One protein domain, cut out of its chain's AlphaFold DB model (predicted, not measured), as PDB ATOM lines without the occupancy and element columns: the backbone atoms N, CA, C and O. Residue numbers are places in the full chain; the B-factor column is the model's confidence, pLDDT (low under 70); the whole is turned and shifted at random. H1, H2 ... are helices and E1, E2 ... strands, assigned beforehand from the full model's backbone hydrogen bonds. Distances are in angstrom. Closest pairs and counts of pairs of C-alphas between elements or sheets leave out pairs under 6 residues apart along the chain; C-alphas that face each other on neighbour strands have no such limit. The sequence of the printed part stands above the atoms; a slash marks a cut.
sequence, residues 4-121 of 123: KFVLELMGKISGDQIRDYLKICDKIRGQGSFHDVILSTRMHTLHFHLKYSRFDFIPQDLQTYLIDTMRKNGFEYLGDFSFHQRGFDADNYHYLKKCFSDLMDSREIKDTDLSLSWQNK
ATOM      1  N   LYS A   4     213.662 191.070 158.864       87.19
ATOM      2  CA  LYS A   4     213.179 189.760 159.320       87.19
ATOM      3  C   LYS A   4     211.677 189.582 159.084       87.19
ATOM      4  O   LYS A   4     211.269 188.522 158.630       87.19
ATOM      5  N   PHE A   5     210.889 190.623 159.347       88.31
ATOM      6  CA  PHE A   5     209.444 190.615 159.124       88.31
ATOM      7  C   PHE A   5     209.103 190.544 157.631       88.31
ATOM      8  O   PHE A   5     208.259 189.756 157.218       88.31
ATOM      9  N   VAL A   6     209.816 191.301 156.788       88.00
ATOM     10  CA  VAL A   6     209.653 191.222 155.327       88.00
ATOM     11  C   VAL A   6     209.967 189.822 154.801       88.00
ATOM     12  O   VAL A   6     209.377 189.416 153.808       88.00
ATOM     13  N   LEU A   7     210.837 189.057 155.457       87.94
ATOM     14  CA  LEU A   7     211.193 187.691 155.061       87.94
ATOM     15  C   LEU A   7     210.223 186.611 155.565       87.94
ATOM     16  O   LEU A   7     210.371 185.451 155.183       87.94
ATOM     17  N   GLU A   8     209.220 186.957 156.375       90.38
ATOM     18  CA  GLU A   8     208.216 185.993 156.832       90.38
ATOM     19  C   GLU A   8     207.430 185.406 155.651       90.38
ATOM     20  O   GLU A   8     207.094 186.102 154.691       90.38
ATOM     21  N   LEU A   9     207.120 184.105 155.715       86.94
ATOM     22  CA  LEU A   9     206.440 183.389 154.625       86.94
ATOM     23  C   LEU A   9     205.048 183.948 154.323       86.94
ATOM     24  O   LEU A   9     204.562 183.805 153.205       86.94
ATOM     25  N   MET A  10     204.416 184.573 155.309       90.62
ATOM     26  CA  MET A  10     203.151 185.274 155.174       90.62
ATOM     27  C   MET A  10     203.215 186.552 155.998       90.62
ATOM     28  O   MET A  10     203.854 186.573 157.046       90.62
ATOM     29  N   GLY A  11     202.530 187.594 155.551       92.31
ATOM     30  CA  GLY A  11     202.460 188.837 156.304       92.31
ATOM     31  C   GLY A  11     201.436 189.801 155.734       92.31
ATOM     32  O   GLY A  11     200.902 189.600 154.641       92.31
ATOM     33  N   LYS A  12     201.126 190.834 156.515       93.81
ATOM     34  CA  LYS A  12     200.181 191.889 156.153       93.81
ATOM     35  C   LYS A  12     200.620 193.219 156.750       93.81
ATOM     36  O   LYS A  12     201.038 193.272 157.902       93.81
ATOM     37  N   ILE A  13     200.490 194.281 155.962       94.44
ATOM     38  CA  ILE A  13     200.862 195.658 156.301       94.44
ATOM     39  C   ILE A  13     199.835 196.641 155.731       94.44
ATOM     40  O   ILE A  13     199.112 196.297 154.795       94.44
ATOM     41  N   SER A  14     199.778 197.862 156.260       88.00
ATOM     42  CA  SER A  14     198.866 198.923 155.799       88.00
ATOM     43  C   SER A  14     199.596 200.110 155.156       88.00
ATOM     44  O   SER A  14     200.803 200.263 155.328       88.00
ATOM     45  N   GLY A  15     198.847 200.931 154.415       78.94
ATOM     46  CA  GLY A  15     199.213 202.116 153.628       78.94
ATOM     47  C   GLY A  15     200.678 202.534 153.674       78.94
ATOM     48  O   GLY A  15     201.469 202.174 152.798       78.94
ATOM     49  N   ASP A  16     201.047 203.283 154.712       81.38
ATOM     50  CA  ASP A  16     202.373 203.903 154.839       81.38
ATOM     51  C   ASP A  16     203.519 202.886 154.910       81.38
ATOM     52  O   ASP A  16     204.626 203.132 154.422       81.38
ATOM     53  N   GLN A  17     203.247 201.702 155.453       91.31
ATOM     54  CA  GLN A  17     204.225 200.631 155.591       91.31
ATOM     55  C   GLN A  17     204.539 199.952 154.253       91.31
ATOM     56  O   GLN A  17     205.590 199.322 154.130       91.31
ATOM     57  N   ILE A  18     203.681 200.094 153.232       92.81
ATOM     58  CA  ILE A  18     203.909 199.508 151.901       92.81
ATOM     59  C   ILE A  18     205.164 200.111 151.265       92.81
ATOM     60  O   ILE A  18     205.980 199.388 150.696       92.81
ATOM     61  N   ARG A  19     205.389 201.421 151.423       91.12
ATOM     62  CA  ARG A  19     206.603 202.079 150.908       91.12
ATOM     63  C   ARG A  19     207.868 201.545 151.579       91.12
ATOM     64  O   ARG A  19     208.872 201.332 150.902       91.12
ATOM     65  N   ASP A  20     207.818 201.314 152.887       93.25
ATOM     66  CA  ASP A  20     208.936 200.727 153.632       93.25
ATOM     67  C   ASP A  20     209.192 199.276 153.224       93.25
ATOM     68  O   ASP A  20     210.346 198.893 153.029       93.25
ATOM     69  N   TYR A  21     208.133 198.491 153.017       94.81
ATOM     70  CA  TYR A  21     208.225 197.132 152.488       94.81
ATOM     71  C   TYR A  21     208.940 197.100 151.134       94.81
ATOM     72  O   TYR A  21     209.907 196.358 150.975       94.81
ATOM     73  N   LEU A  22     208.535 197.952 150.183       93.31
ATOM     74  CA  LEU A  22     209.182 198.035 148.867       93.31
ATOM     75  C   LEU A  22     210.667 198.422 148.983       93.31
ATOM     76  O   LEU A  22     211.517 197.810 148.341       93.31
ATOM     77  N   LYS A  23     211.019 199.379 149.851       93.50
ATOM     78  CA  LYS A  23     212.429 199.755 150.080       93.50
ATOM     79  C   LYS A  23     213.262 198.596 150.626       93.50
ATOM     80  O   LYS A  23     214.401 198.403 150.202       93.50
ATOM     81  N   ILE A  24     212.718 197.836 151.576       92.62
ATOM     82  CA  ILE A  24     213.415 196.691 152.172       92.62
ATOM     83  C   ILE A  24     213.563 195.567 151.144       92.62
ATOM     84  O   ILE A  24     214.656 195.021 151.007       92.62
ATOM     85  N   CYS A  25     212.512 195.266 150.379       91.12
ATOM     86  CA  CYS A  25     212.579 194.302 149.285       91.12
ATOM     87  C   CYS A  25     213.649 194.698 148.259       91.12
ATOM     88  O   CYS A  25     214.509 193.881 147.949       91.12
ATOM     89  N   ASP A  26     213.679 195.953 147.799       91.62
ATOM     90  CA  ASP A  26     214.711 196.444 146.871       91.62
ATOM     91  C   ASP A  26     216.133 196.252 147.424       91.62
ATOM     92  O   ASP A  26     217.025 195.796 146.704       91.62
ATOM     93  N   LYS A  27     216.337 196.543 148.714       91.56
ATOM     94  CA  LYS A  27     217.620 196.331 149.397       91.56
ATOM     95  C   LYS A  27     218.021 194.852 149.405       91.56
ATOM     96  O   LYS A  27     219.168 194.551 149.092       91.56
ATOM     97  N   ILE A  28     217.103 193.948 149.751       89.12
ATOM     98  CA  ILE A  28     217.355 192.498 149.784       89.12
ATOM     99  C   ILE A  28     217.718 191.985 148.385       89.12
ATOM    100  O   ILE A  28     218.706 191.269 148.226       89.12
ATOM    101  N   ARG A  29     216.953 192.380 147.358       83.94
ATOM    102  CA  ARG A  29     217.189 191.944 145.971       83.94
ATOM    103  C   ARG A  29     218.535 192.437 145.436       83.94
ATOM    104  O   ARG A  29     219.235 191.694 144.756       83.94
ATOM    105  N   GLY A  30     218.954 193.648 145.811       81.38
ATOM    106  CA  GLY A  30     220.271 194.193 145.458       81.38
ATOM    107  C   GLY A  30     221.468 193.436 146.053       81.38
ATOM    108  O   GLY A  30     222.588 193.623 145.588       81.38
ATOM    109  N   GLN A  31     221.254 192.578 147.057       81.31
ATOM    110  CA  GLN A  31     222.309 191.777 147.688       81.31
ATOM    111  C   GLN A  31     222.527 190.411 147.016       81.31
ATOM    112  O   GLN A  31     223.504 189.741 147.346       81.31
ATOM    113  N   GLY A  32     221.638 189.976 146.109       68.69
ATOM    114  CA  GLY A  32     221.778 188.708 145.375       68.69
ATOM    115  C   GLY A  32     221.825 187.455 146.262       68.69
ATOM    116  O   GLY A  32     222.504 186.486 145.928       68.69
ATOM    117  N   SER A  33     221.161 187.480 147.421       73.81
ATOM    118  CA  SER A  33     221.212 186.406 148.422       73.81
ATOM    119  C   SER A  33     220.069 185.393 148.267       73.81
ATOM    120  O   SER A  33     219.129 185.600 147.505       73.81
ATOM    121  N   PHE A  34     220.092 184.306 149.050       74.50
ATOM    122  CA  PHE A  34     218.975 183.351 149.168       74.50
ATOM    123  C   PHE A  34     217.622 184.031 149.462       74.50
ATOM    124  O   PHE A  34     216.566 183.546 149.054       74.50
ATOM    125  N   HIS A  35     217.640 185.191 150.120       79.88
ATOM    126  CA  HIS A  35     216.439 185.972 150.387       79.88
ATOM    127  C   HIS A  35     215.789 186.544 149.113       79.88
ATOM    128  O   HIS A  35     214.574 186.722 149.089       79.88
ATOM    129  N   ASP A  36     216.545 186.766 148.031       80.69
ATOM    130  CA  ASP A  36     215.986 187.166 146.730       80.69
ATOM    131  C   ASP A  36     215.090 186.064 146.142       80.69
ATOM    132  O   ASP A  36     214.028 186.350 145.589       80.69
ATOM    133  N   VAL A  37     215.446 184.792 146.350       76.75
ATOM    134  CA  VAL A  37     214.628 183.641 145.927       76.75
ATOM    135  C   VAL A  37     213.310 183.591 146.707       76.75
ATOM    136  O   VAL A  37     212.243 183.375 146.128       76.75
ATOM    137  N   ILE A  38     213.358 183.857 148.017       79.31
ATOM    138  CA  ILE A  38     212.163 183.946 148.875       79.31
ATOM    139  C   ILE A  38     211.232 185.061 148.382       79.31
ATOM    140  O   ILE A  38     210.032 184.837 148.248       79.31
ATOM    141  N   LEU A  39     211.768 186.246 148.080       84.31
ATOM    142  CA  LEU A  39     210.960 187.367 147.586       84.31
ATOM    143  C   LEU A  39     210.423 187.132 146.170       84.31
ATOM    144  O   LEU A  39     209.311 187.556 145.861       84.31
ATOM    145  N   SER A  40     211.181 186.442 145.318       78.81
ATOM    146  CA  SER A  40     210.765 186.124 143.948       78.81
ATOM    147  C   SER A  40     209.613 185.116 143.910       78.81
ATOM    148  O   SER A  40     208.816 185.143 142.983       78.81
ATOM    149  N   THR A  41     209.481 184.261 144.931       79.12
ATOM    150  CA  THR A  41     208.419 183.235 145.052       79.12
ATOM    151  C   THR A  41     207.137 183.704 145.720       79.12
ATOM    152  O   THR A  41     206.219 182.914 145.967       79.12
ATOM    153  N   ARG A  42     207.045 185.004 145.978       88.00
ATOM    154  CA  ARG A  42     205.953 185.599 146.727       88.00
ATOM    155  C   ARG A  42     204.812 186.040 145.821       88.00
ATOM    156  O   ARG A  42     205.018 186.664 144.779       88.00
ATOM    157  N   MET A  43     203.597 185.755 146.266       91.62
ATOM    158  CA  MET A  43     202.378 186.313 145.694       91.62
ATOM    159  C   MET A  43     201.823 187.361 146.644       91.62
ATOM    160  O   MET A  43     201.807 187.168 147.863       91.62
ATOM    161  N   HIS A  44     201.362 188.464 146.073       94.00
ATOM    162  CA  HIS A  44     200.832 189.592 146.818       94.00
ATOM    163  C   HIS A  44     199.331 189.737 146.600       94.00
ATOM    164  O   HIS A  44     198.806 189.450 145.521       94.00
ATOM    165  N   THR A  45     198.657 190.241 147.625       94.50
ATOM    166  CA  THR A  45     197.265 190.673 147.548       94.50
ATOM    167  C   THR A  45     197.180 192.115 148.016       94.50
ATOM    168  O   THR A  45     197.637 192.451 149.110       94.50
ATOM    169  N   LEU A  46     196.600 192.969 147.181       94.94
ATOM    170  CA  LEU A  46     196.267 194.344 147.530       94.94
ATOM    171  C   LEU A  46     194.797 194.406 147.933       94.94
ATOM    172  O   LEU A  46     193.928 193.925 147.207       94.94
ATOM    173  N   HIS A  47     194.533 195.004 149.088       93.94
ATOM    174  CA  HIS A  47     193.192 195.219 149.615       93.94
ATOM    175  C   HIS A  47     192.934 196.719 149.722       93.94
ATOM    176  O   HIS A  47     193.734 197.435 150.331       93.94
ATOM    177  N   PHE A  48     191.820 197.174 149.161       91.69
ATOM    178  CA  PHE A  48     191.403 198.571 149.177       91.69
ATOM    179  C   PHE A  48     190.350 198.783 150.266       91.69
ATOM    180  O   PHE A  48     189.283 198.170 150.239       91.69
ATOM    181  N   HIS A  49     190.624 199.686 151.204       89.38
ATOM    182  CA  HIS A  49     189.703 200.044 152.285       89.38
ATOM    183  C   HIS A  49     188.881 201.259 151.869       89.38
ATOM    184  O   HIS A  49     189.101 202.388 152.307       89.38
ATOM    185  N   LEU A  50     187.944 201.032 150.950       86.62
ATOM    186  CA  LEU A  50     187.047 202.078 150.475       86.62
ATOM    187  C   LEU A  50     185.896 202.308 151.459       86.62
ATOM    188  O   LEU A  50     185.445 201.403 152.151       86.62
ATOM    189  N   LYS A  51     185.326 203.516 151.440       86.75
ATOM    190  CA  LYS A  51     184.117 203.867 152.214       86.75
ATOM    191  C   LYS A  51     182.852 203.084 151.816       86.75
ATOM    192  O   LYS A  51     181.800 203.274 152.421       86.75
ATOM    193  N   TYR A  52     182.921 202.286 150.754       85.31
ATOM    194  CA  TYR A  52     181.798 201.522 150.224       85.31
ATOM    195  C   TYR A  52     181.742 200.151 150.894       85.31
ATOM    196  O   TYR A  52     182.756 199.480 151.033       85.31
ATOM    197  N   SER A  53     180.544 199.703 151.265       84.00
ATOM    198  CA  SER A  53     180.348 198.382 151.874       84.00
ATOM    199  C   SER A  53     180.399 197.230 150.869       84.00
ATOM    200  O   SER A  53     180.575 196.082 151.264       84.00
ATOM    201  N   ARG A  54     180.214 197.519 149.574       84.50
ATOM    202  CA  ARG A  54     180.215 196.543 148.477       84.50
ATOM    203  C   ARG A  54     180.824 197.141 147.219       84.50
ATOM    204  O   ARG A  54     180.642 198.328 146.952       84.50
ATOM    205  N   PHE A  55     181.479 196.297 146.429       84.25
ATOM    206  CA  PHE A  55     182.124 196.713 145.184       84.25
ATOM    207  C   PHE A  55     181.123 197.292 144.172       84.25
ATOM    208  O   PHE A  55     181.390 198.332 143.583       84.25
ATOM    209  N   ASP A  56     179.922 196.712 144.073       84.75
ATOM    210  CA  ASP A  56     178.862 197.179 143.163       84.75
ATOM    211  C   ASP A  56     178.354 198.602 143.476       84.75
ATOM    212  O   ASP A  56     177.689 199.215 142.645       84.75
ATOM    213  N   PHE A  57     178.638 199.133 144.673       88.62
ATOM    214  CA  PHE A  57     178.255 200.494 145.077       88.62
ATOM    215  C   PHE A  57     179.304 201.551 144.728       88.62
ATOM    216  O   PHE A  57     179.044 202.746 144.886       88.62
ATOM    217  N   ILE A  58     180.482 201.137 144.267       88.69
ATOM    218  CA  ILE A  58     181.485 202.059 143.745       88.69
ATOM    219  C   ILE A  58     180.955 202.652 142.420       88.69
ATOM    220  O   ILE A  58     180.367 201.919 141.625       88.69
ATOM    221  N   PRO A  59     181.190 203.939 142.124       91.00
ATOM    222  CA  PRO A  59     180.986 204.494 140.786       91.00
ATOM    223  C   PRO A  59     181.641 203.642 139.677       91.00
ATOM    224  O   PRO A  59     182.763 203.161 139.835       91.00
ATOM    225  N   GLN A  60     180.933 203.414 138.564       90.69
ATOM    226  CA  GLN A  60     181.353 202.466 137.517       90.69
ATOM    227  C   GLN A  60     182.691 202.841 136.856       90.69
ATOM    228  O   GLN A  60     183.475 201.967 136.490       90.69
ATOM    229  N   ASP A  61     182.961 204.134 136.722       90.19
ATOM    230  CA  ASP A  61     184.238 204.686 136.271       90.19
ATOM    231  C   ASP A  61     185.388 204.275 137.201       90.19
ATOM    232  O   ASP A  61     186.399 203.752 136.730       90.19
ATOM    233  N   LEU A  62     185.204 204.405 138.517       88.25
ATOM    234  CA  LEU A  62     186.194 203.987 139.511       88.25
ATOM    235  C   LEU A  62     186.345 202.458 139.572       88.25
ATOM    236  O   LEU A  62     187.467 201.968 139.697       88.25
ATOM    237  N   GLN A  63     185.256 201.693 139.434       90.06
ATOM    238  CA  GLN A  63     185.335 200.228 139.315       90.06
ATOM    239  C   GLN A  63     186.175 199.808 138.108       90.06
ATOM    240  O   GLN A  63     187.058 198.961 138.230       90.06
ATOM    241  N   THR A  64     185.897 200.414 136.950       90.88
ATOM    242  CA  THR A  64     186.588 200.116 135.691       90.88
ATOM    243  C   THR A  64     188.061 200.475 135.810       90.88
ATOM    244  O   THR A  64     188.917 199.637 135.533       90.88
ATOM    245  N   TYR A  65     188.364 201.669 136.326       90.75
ATOM    246  CA  TYR A  65     189.734 202.110 136.572       90.75
ATOM    247  C   TYR A  65     190.504 201.145 137.489       90.75
ATOM    248  O   TYR A  65     191.623 200.750 137.157       90.75
ATOM    249  N   LEU A  66     189.907 200.739 138.617       91.06
ATOM    250  CA  LEU A  66     190.494 199.758 139.533       91.06
ATOM    251  C   LEU A  66     190.779 198.440 138.817       91.06
ATOM    252  O   LEU A  66     191.919 197.987 138.797       91.06
ATOM    253  N   ILE A  67     189.761 197.833 138.208       91.88
ATOM    254  CA  ILE A  67     189.890 196.525 137.558       91.88
ATOM    255  C   ILE A  67     190.949 196.566 136.456       91.88
ATOM    256  O   ILE A  67     191.805 195.680 136.410       91.88
ATOM    257  N   ASP A  68     190.932 197.588 135.604       92.44
ATOM    258  CA  ASP A  68     191.870 197.707 134.489       92.44
ATOM    259  C   ASP A  68     193.301 197.966 134.974       92.44
ATOM    260  O   ASP A  68     194.238 197.336 134.476       92.44
ATOM    261  N   THR A  69     193.485 198.820 135.986       92.56
ATOM    262  CA  THR A  69     194.806 199.101 136.577       92.56
ATOM    263  C   THR A  69     195.390 197.857 137.243       92.56
ATOM    264  O   THR A  69     196.568 197.540 137.044       92.56
ATOM    265  N   MET A  70     194.570 197.112 137.984       93.50
ATOM    266  CA  MET A  70     194.982 195.868 138.633       93.50
ATOM    267  C   MET A  70     195.317 194.793 137.591       93.50
ATOM    268  O   MET A  70     196.403 194.209 137.635       93.50
ATOM    269  N   ARG A  71     194.462 194.603 136.578       92.38
ATOM    270  CA  ARG A  71     194.672 193.623 135.499       92.38
ATOM    271  C   ARG A  71     195.916 193.924 134.664       92.38
ATOM    272  O   ARG A  71     196.686 193.010 134.376       92.38
ATOM    273  N   LYS A  72     196.151 195.192 134.313       91.75
ATOM    274  CA  LYS A  72     197.359 195.652 133.602       91.75
ATOM    275  C   LYS A  72     198.646 195.296 134.355       91.75
ATOM    276  O   LYS A  72     199.687 195.118 133.725       91.75
ATOM    277  N   ASN A  73     198.574 195.192 135.681       91.19
ATOM    278  CA  ASN A  73     199.696 194.847 136.547       91.19
ATOM    279  C   ASN A  73     199.628 193.398 137.073       91.19
ATOM    280  O   ASN A  73     200.221 193.091 138.100       91.19
ATOM    281  N   GLY A  74     198.920 192.494 136.387       90.88
ATOM    282  CA  GLY A  74     198.949 191.057 136.698       90.88
ATOM    283  C   GLY A  74     198.136 190.635 137.927       90.88
ATOM    284  O   GLY A  74     198.307 189.514 138.413       90.88
ATOM    285  N   PHE A  75     197.249 191.500 138.421       93.50
ATOM    286  CA  PHE A  75     196.318 191.180 139.498       93.50
ATOM    287  C   PHE A  75     194.925 190.827 138.962       93.50
ATOM    288  O   PHE A  75     194.449 191.375 137.968       93.50
ATOM    289  N   GLU A  76     194.237 189.940 139.669       93.31
ATOM    290  CA  GLU A  76     192.856 189.542 139.435       93.31
ATOM    291  C   GLU A  76     191.983 189.918 140.626       93.31
ATOM    292  O   GLU A  76     192.407 189.838 141.777       93.31
ATOM    293  N   TYR A  77     190.749 190.330 140.343       90.88
ATOM    294  CA  TYR A  77     189.765 190.643 141.371       90.88
ATOM    295  C   TYR A  77     189.287 189.359 142.063       90.88
ATOM    296  O   TYR A  77     188.810 188.443 141.394       90.88
ATOM    297  N   LEU A  78     189.397 189.308 143.393       84.44
ATOM    298  CA  LEU A  78     188.984 188.164 144.216       84.44
ATOM    299  C   LEU A  78     187.669 188.385 144.976       84.44
ATOM    300  O   LEU A  78     187.203 187.469 145.648       84.44
ATOM    301  N   GLY A  79     187.067 189.572 144.885       84.00
ATOM    302  CA  GLY A  79     185.976 189.977 145.775       84.00
ATOM    303  C   GLY A  79     186.461 190.902 146.889       84.00
ATOM    304  O   GLY A  79     187.661 191.101 147.059       84.00
ATOM    305  N   ASP A  80     185.521 191.505 147.619       84.44
ATOM    306  CA  ASP A  80     185.779 192.312 148.822       84.44
ATOM    307  C   ASP A  80     186.931 193.313 148.671       84.44
ATOM    308  O   ASP A  80     187.853 193.371 149.486       84.44
ATOM    309  N   PHE A  81     186.901 194.075 147.571       90.25
ATOM    310  CA  PHE A  81     187.904 195.098 147.250       90.25
ATOM    311  C   PHE A  81     189.350 194.574 147.282       90.25
ATOM    312  O   PHE A  81     190.289 195.313 147.578       90.25
ATOM    313  N   SER A  82     189.529 193.285 146.999       93.06
ATOM    314  CA  SER A  82     190.802 192.589 147.090       93.06
ATOM    315  C   SER A  82     191.218 192.066 145.725       93.06
ATOM    316  O   SER A  82     190.411 191.534 144.958       93.06
ATOM    317  N   PHE A  83     192.503 192.214 145.429       94.75
ATOM    318  CA  PHE A  83     193.086 191.841 144.152       94.75
ATOM    319  C   PHE A  83     194.370 191.054 144.378       94.75
ATOM    320  O   PHE A  83     195.254 191.503 145.109       94.75
ATOM    321  N   HIS A  84     194.485 189.895 143.741       93.31
ATOM    322  CA  HIS A  84     195.574 188.942 143.949       93.31
ATOM    323  C   HIS A  84     196.333 188.663 142.662       93.31
ATOM    324  O   HIS A  84     195.751 188.671 141.582       93.31
ATOM    325  N   GLN A  85     197.631 188.402 142.764       92.25
ATOM    326  CA  GLN A  85     198.436 188.056 141.595       92.25
ATOM    327  C   GLN A  85     198.027 186.691 141.030       92.25
ATOM    328  O   GLN A  85     197.910 185.717 141.765       92.25
ATOM    329  N   ARG A  86     197.823 186.622 139.709       79.38
ATOM    330  CA  ARG A  86     197.242 185.465 138.993       79.38
ATOM    331  C   ARG A  86     198.024 184.149 139.148       79.38
ATOM    332  O   ARG A  86     197.494 183.074 138.880       79.38
ATOM    333  N   GLY A  87     199.289 184.216 139.548       74.19
ATOM    334  CA  GLY A  87     200.130 183.045 139.750       74.19
ATOM    335  C   GLY A  87     201.532 183.408 140.214       74.19
ATOM    336  O   GLY A  87     201.861 184.574 140.425       74.19
ATOM    337  N   PHE A  88     202.368 182.385 140.378       69.06
ATOM    338  CA  PHE A  88     203.791 182.578 140.629       69.06
ATOM    339  C   PHE A  88     204.485 183.025 139.338       69.06
ATOM    340  O   PHE A  88     204.499 182.286 138.354       69.06
ATOM    341  N   ASP A  89     205.078 184.210 139.395       74.56
ATOM    342  CA  ASP A  89     205.953 184.775 138.379       74.56
ATOM    343  C   ASP A  89     207.162 185.394 139.098       74.56
ATOM    344  O   ASP A  89     206.998 186.047 140.134       74.56
ATOM    345  N   ALA A  90     208.373 185.201 138.568       74.44
ATOM    346  CA  ALA A  90     209.586 185.823 139.107       74.44
ATOM    347  C   ALA A  90     209.500 187.366 139.095       74.44
ATOM    348  O   ALA A  90     210.138 188.038 139.919       74.44
ATOM    349  N   ASP A  91     208.651 187.915 138.223       83.06
ATOM    350  CA  ASP A  91     208.381 189.343 138.083       83.06
ATOM    351  C   ASP A  91     207.221 189.846 138.957       83.06
ATOM    352  O   ASP A  91     206.913 191.040 138.946       83.06
ATOM    353  N   ASN A  92     206.615 189.006 139.805       88.25
ATOM    354  CA  ASN A  92     205.512 189.412 140.686       88.25
ATOM    355  C   ASN A  92     205.839 190.644 141.536       88.25
ATOM    356  O   ASN A  92     205.008 191.540 141.701       88.25
ATOM    357  N   TYR A  93     207.054 190.728 142.069       89.88
ATOM    358  CA  TYR A  93     207.473 191.905 142.825       89.88
ATOM    359  C   TYR A  93     207.587 193.161 141.942       89.88
ATOM    360  O   TYR A  93     207.194 194.251 142.360       89.88
ATOM    361  N   HIS A  94     208.073 193.019 140.705       89.81
ATOM    362  CA  HIS A  94     208.121 194.124 139.747       89.81
ATOM    363  C   HIS A  94     206.708 194.628 139.423       89.81
ATOM    364  O   HIS A  94     206.452 195.834 139.471       89.81
ATOM    365  N   TYR A  95     205.773 193.711 139.177       90.81
ATOM    366  CA  TYR A  95     204.372 194.045 138.938       90.81
ATOM    367  C   TYR A  95     203.708 194.719 140.139       90.81
ATOM    368  O   TYR A  95     202.985 195.697 139.954       90.81
ATOM    369  N   LEU A  96     204.012 194.286 141.369       93.50
ATOM    370  CA  LEU A  96     203.561 194.978 142.579       93.50
ATOM    371  C   LEU A  96     204.071 196.425 142.621       93.50
ATOM    372  O   LEU A  96     203.278 197.335 142.854       93.50
ATOM    373  N   LYS A  97     205.373 196.653 142.395       92.69
ATOM    374  CA  LYS A  97     205.954 198.009 142.412       92.69
ATOM    375  C   LYS A  97     205.285 198.920 141.396       92.69
ATOM    376  O   LYS A  97     204.938 200.052 141.723       92.69
ATOM    377  N   LYS A  98     205.112 198.419 140.174       92.94
ATOM    378  CA  LYS A  98     204.474 199.166 139.092       92.94
ATOM    379  C   LYS A  98     203.012 199.468 139.412       92.94
ATOM    380  O   LYS A  98     202.602 200.612 139.282       92.94
ATOM    381  N   CYS A  99     202.271 198.481 139.915       93.12
ATOM    382  CA  CYS A  99     200.892 198.656 140.361       93.12
ATOM    383  C   CYS A  99     200.779 199.736 141.437       93.12
ATOM    384  O   CYS A  99     199.986 200.661 141.304       93.12
ATOM    385  N   PHE A 100     201.611 199.656 142.477       92.12
ATOM    386  CA  PHE A 100     201.602 200.638 143.554       92.12
ATOM    387  C   PHE A 100     201.942 202.045 143.043       92.12
ATOM    388  O   PHE A 100     201.299 203.001 143.458       92.12
ATOM    389  N   SER A 101     202.889 202.182 142.106       91.06
ATOM    390  CA  SER A 101     203.178 203.471 141.459       91.06
ATOM    391  C   SER A 101     201.976 204.000 140.670       91.06
ATOM    392  O   SER A 101     201.542 205.118 140.927       91.06
ATOM    393  N   ASP A 102     201.396 203.182 139.780       91.25
ATOM    394  CA  ASP A 102     200.231 203.548 138.958       91.25
ATOM    395  C   ASP A 102     199.046 204.011 139.844       91.25
ATOM    396  O   ASP A 102     198.354 204.970 139.500       91.25
ATOM    397  N   LEU A 103     198.830 203.364 140.999       90.19
ATOM    398  CA  LEU A 103     197.778 203.720 141.963       90.19
ATOM    399  C   LEU A 103     198.079 205.015 142.733       90.19
ATOM    400  O   LEU A 103     197.171 205.807 142.973       90.19
ATOM    401  N   MET A 104     199.333 205.238 143.136       86.06
ATOM    402  CA  MET A 104     199.738 206.445 143.871       86.06
ATOM    403  C   MET A 104     199.788 207.696 142.983       86.06
ATOM    404  O   MET A 104     199.636 208.804 143.494       86.06
ATOM    405  N   ASP A 105     199.966 207.528 141.673       86.31
ATOM    406  CA  ASP A 105     199.926 208.623 140.697       86.31
ATOM    407  C   ASP A 105     198.486 208.999 140.284       86.31
ATOM    408  O   ASP A 105     198.250 210.070 139.715       86.31
ATOM    409  N   SER A 106     197.501 208.149 140.594       84.75
ATOM    410  CA  SER A 106     196.088 208.393 140.294       84.75
ATOM    411  C   SER A 106     195.449 209.393 141.249       84.75
ATOM    412  O   SER A 106     195.634 209.358 142.464       84.75
ATOM    413  N   ARG A 107     194.615 210.283 140.702       82.12
ATOM    414  CA  ARG A 107     193.844 211.243 141.509       82.12
ATOM    415  C   ARG A 107     192.724 210.566 142.289       82.12
ATOM    416  O   ARG A 107     192.308 211.082 143.319       82.12
ATOM    417  N   GLU A 108     192.242 209.451 141.771       78.19
ATOM    418  CA  GLU A 108     191.091 208.707 142.249       78.19
ATOM    419  C   GLU A 108     191.434 207.850 143.473       78.19
ATOM    420  O   GLU A 108     190.563 207.627 144.313       78.19
ATOM    421  N   ILE A 109     192.683 207.370 143.583       81.94
ATOM    422  CA  ILE A 109     193.051 206.316 144.547       81.94
ATOM    423  C   ILE A 109     194.235 206.666 145.450       81.94
ATOM    424  O   ILE A 109     194.370 206.056 146.507       81.94
ATOM    425  N   LYS A 110     195.045 207.681 145.133       79.56
ATOM    426  CA  LYS A 110     196.220 208.058 145.947       79.56
ATOM    427  C   LYS A 110     195.953 208.269 147.447       79.56
ATOM    428  O   LYS A 110     196.854 208.043 148.245       79.56
ATOM    429  N   ASP A 111     194.741 208.689 147.816       80.62
ATOM    430  CA  ASP A 111     194.338 208.971 149.202       80.62
ATOM    431  C   ASP A 111     193.534 207.809 149.829       80.62
ATOM    432  O   ASP A 111     193.005 207.926 150.934       80.62
ATOM    433  N   THR A 112     193.396 206.690 149.113       82.88
ATOM    434  CA  THR A 112     192.703 205.493 149.597       82.88
ATOM    435  C   THR A 112     193.600 204.712 150.547       82.88
ATOM    436  O   THR A 112     194.755 204.431 150.229       82.88
ATOM    437  N   ASP A 113     193.042 204.297 151.686       88.00
ATOM    438  CA  ASP A 113     193.733 203.375 152.578       88.00
ATOM    439  C   ASP A 113     193.840 201.984 151.934       88.00
ATOM    440  O   ASP A 113     192.888 201.431 151.373       88.00
ATOM    441  N   LEU A 114     195.040 201.427 151.996       91.06
ATOM    442  CA  LEU A 114     195.436 200.207 151.309       91.06
ATOM    443  C   LEU A 114     196.063 199.268 152.322       91.06
ATOM    444  O   LEU A 114     196.771 199.689 153.231       91.06
ATOM    445  N   SER A 115     195.888 197.969 152.137       94.25
ATOM    446  CA  SER A 115     196.764 197.005 152.792       94.25
ATOM    447  C   SER A 115     197.342 196.036 151.786       94.25
ATOM    448  O   SER A 115     196.684 195.643 150.825       94.25
ATOM    449  N   LEU A 116     198.591 195.664 152.025       95.94
ATOM    450  CA  LEU A 116     199.296 194.650 151.270       95.94
ATOM    451  C   LEU A 116     199.399 193.418 152.155       95.94
ATOM    452  O   LEU A 116     199.844 193.512 153.299       95.94
ATOM    453  N   SER A 117     199.018 192.268 151.626       94.81
ATOM    454  CA  SER A 117     199.384 190.983 152.205       94.81
ATOM    455  C   SER A 117     200.219 190.180 151.226       94.81
ATOM    456  O   SER A 117     200.224 190.437 150.017       94.81
ATOM    457  N   TRP A 118     200.963 189.223 151.759       93.69
ATOM    458  CA  TRP A 118     201.735 188.301 150.956       93.69
ATOM    459  C   TRP A 118     201.706 186.895 151.518       93.69
ATOM    460  O   TRP A 118     201.513 186.679 152.716       93.69
ATOM    461  N   GLN A 119     201.958 185.954 150.622       90.25
ATOM    462  CA  GLN A 119     202.214 184.566 150.946       90.25
ATOM    463  C   GLN A 119     203.238 183.996 149.971       90.25
ATOM    464  O   GLN A 119     203.200 184.264 148.765       90.25
ATOM    465  N   ASN A 120     204.157 183.199 150.492       83.56
ATOM    466  CA  ASN A 120     205.014 182.364 149.675       83.56
ATOM    467  C   ASN A 120     204.221 181.132 149.243       83.56
ATOM    468  O   ASN A 120     203.376 180.632 149.989       83.56
ATOM    469  N   LYS A 121     204.497 180.625 148.042       69.69
ATOM    470  CA  LYS A 121     203.924 179.352 147.606       69.69
ATOM    471  C   LYS A 121     204.325 178.262 148.609       69.69
ATOM    472  O   LYS A 121     205.510 177.990 148.782       69.69
TER     473      LYS A 121
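This is residues 4 to 121 of the 123 residues of an uncharacterized protein of Helicobacter pylori (UniProt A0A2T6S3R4). A strongly twisted sheet of five strands makes a wall, with H1, H4 and H3 over one of its faces and the other face bare of named helices. H4 runs over E2, H3 covers E4 and E3, H1 lies on the E5 and E1 side, and short H2 sits at one end of the body. The printed part has 118 residues with four named helices and five named strands, in the order E1 H1 H2 E2 H3 E3 E4 H4 E5. The sheet, E1 E5 E2 E4 E3, is antiparallel throughout, and the class is mixed, helices and strands. The whole is compact, with a radius of gyration of the C-alphas of 14.2 A, yet elongated, spanning 45 by 25 by 21 A.

In the sheet, E1 is residues 10 to 14, from C-alpha 10 at (203.151, 185.274, 155.174); E5 is residues 113 to 120, 24.0 A long, ending at C-alpha 120 at (205.014, 182.364, 149.675). E2 is residues 42 to 49, 22.4 A; E4 is residues 82 to 85, 10.4 A; E3 is residues 75 to 79, 12.2 A. H1 is residues 15 to 29, 22.0 A; H2 residues 34 to 40, 10.1 A; H3 residues 60 to 72, 17.8 A; H4 residues 92 to 104, 18.3 A, from C-alpha 92 at (205.512, 189.412, 140.686).

E1 and E3 are the edge strands. Across E1 and E5, N 13 and O 116 are 2.8 A apart; across E5 and E2, N 47 and O 115 are 2.8 A apart; across E2 and E4, N 83 and O 46 are 2.8 A apart. E3 and E4 form a hairpin, with N 76 and O 84 2.7 A apart. H3 and H4, on the same face, make two layers with the sheet. H4 has a height over the sheet of 9.3 A and runs along E2, at 1 degree on the local plane. H3 touches H4 at a shallow tilt of 30 degrees, opposite ways, closest at the C-alphas of Met 70 and Cys 99, 6.8 A. H1, on the same face at a height of 9.5 A, lies over none of the strands, but only just, with 2 C-alphas falling on E1. H1 touches H2 with residues 25 to 29 alone, closest at the C-alphas of Arg 29 and Asp 36, 5.0 A; H2 only grazes the sheet. Three split strand-helix-strand units, pairs of same-way strands with another strand between them, have right-handed crossovers: E1, H1 H2, E2; E2, H3, E3; and E4, H4, E5. Every O i to N i+4 pair is within hydrogen-bond range in H2, H3 and H4, and 9 of 11 in H1.

The C-alphas farthest apart are those of Ser 33 and Phe 57, 45.3 A. The printed part has no cut, and no link is long. Mean pLDDT of the printed part is 87.6; residues 32, 88 and 121 are under 70.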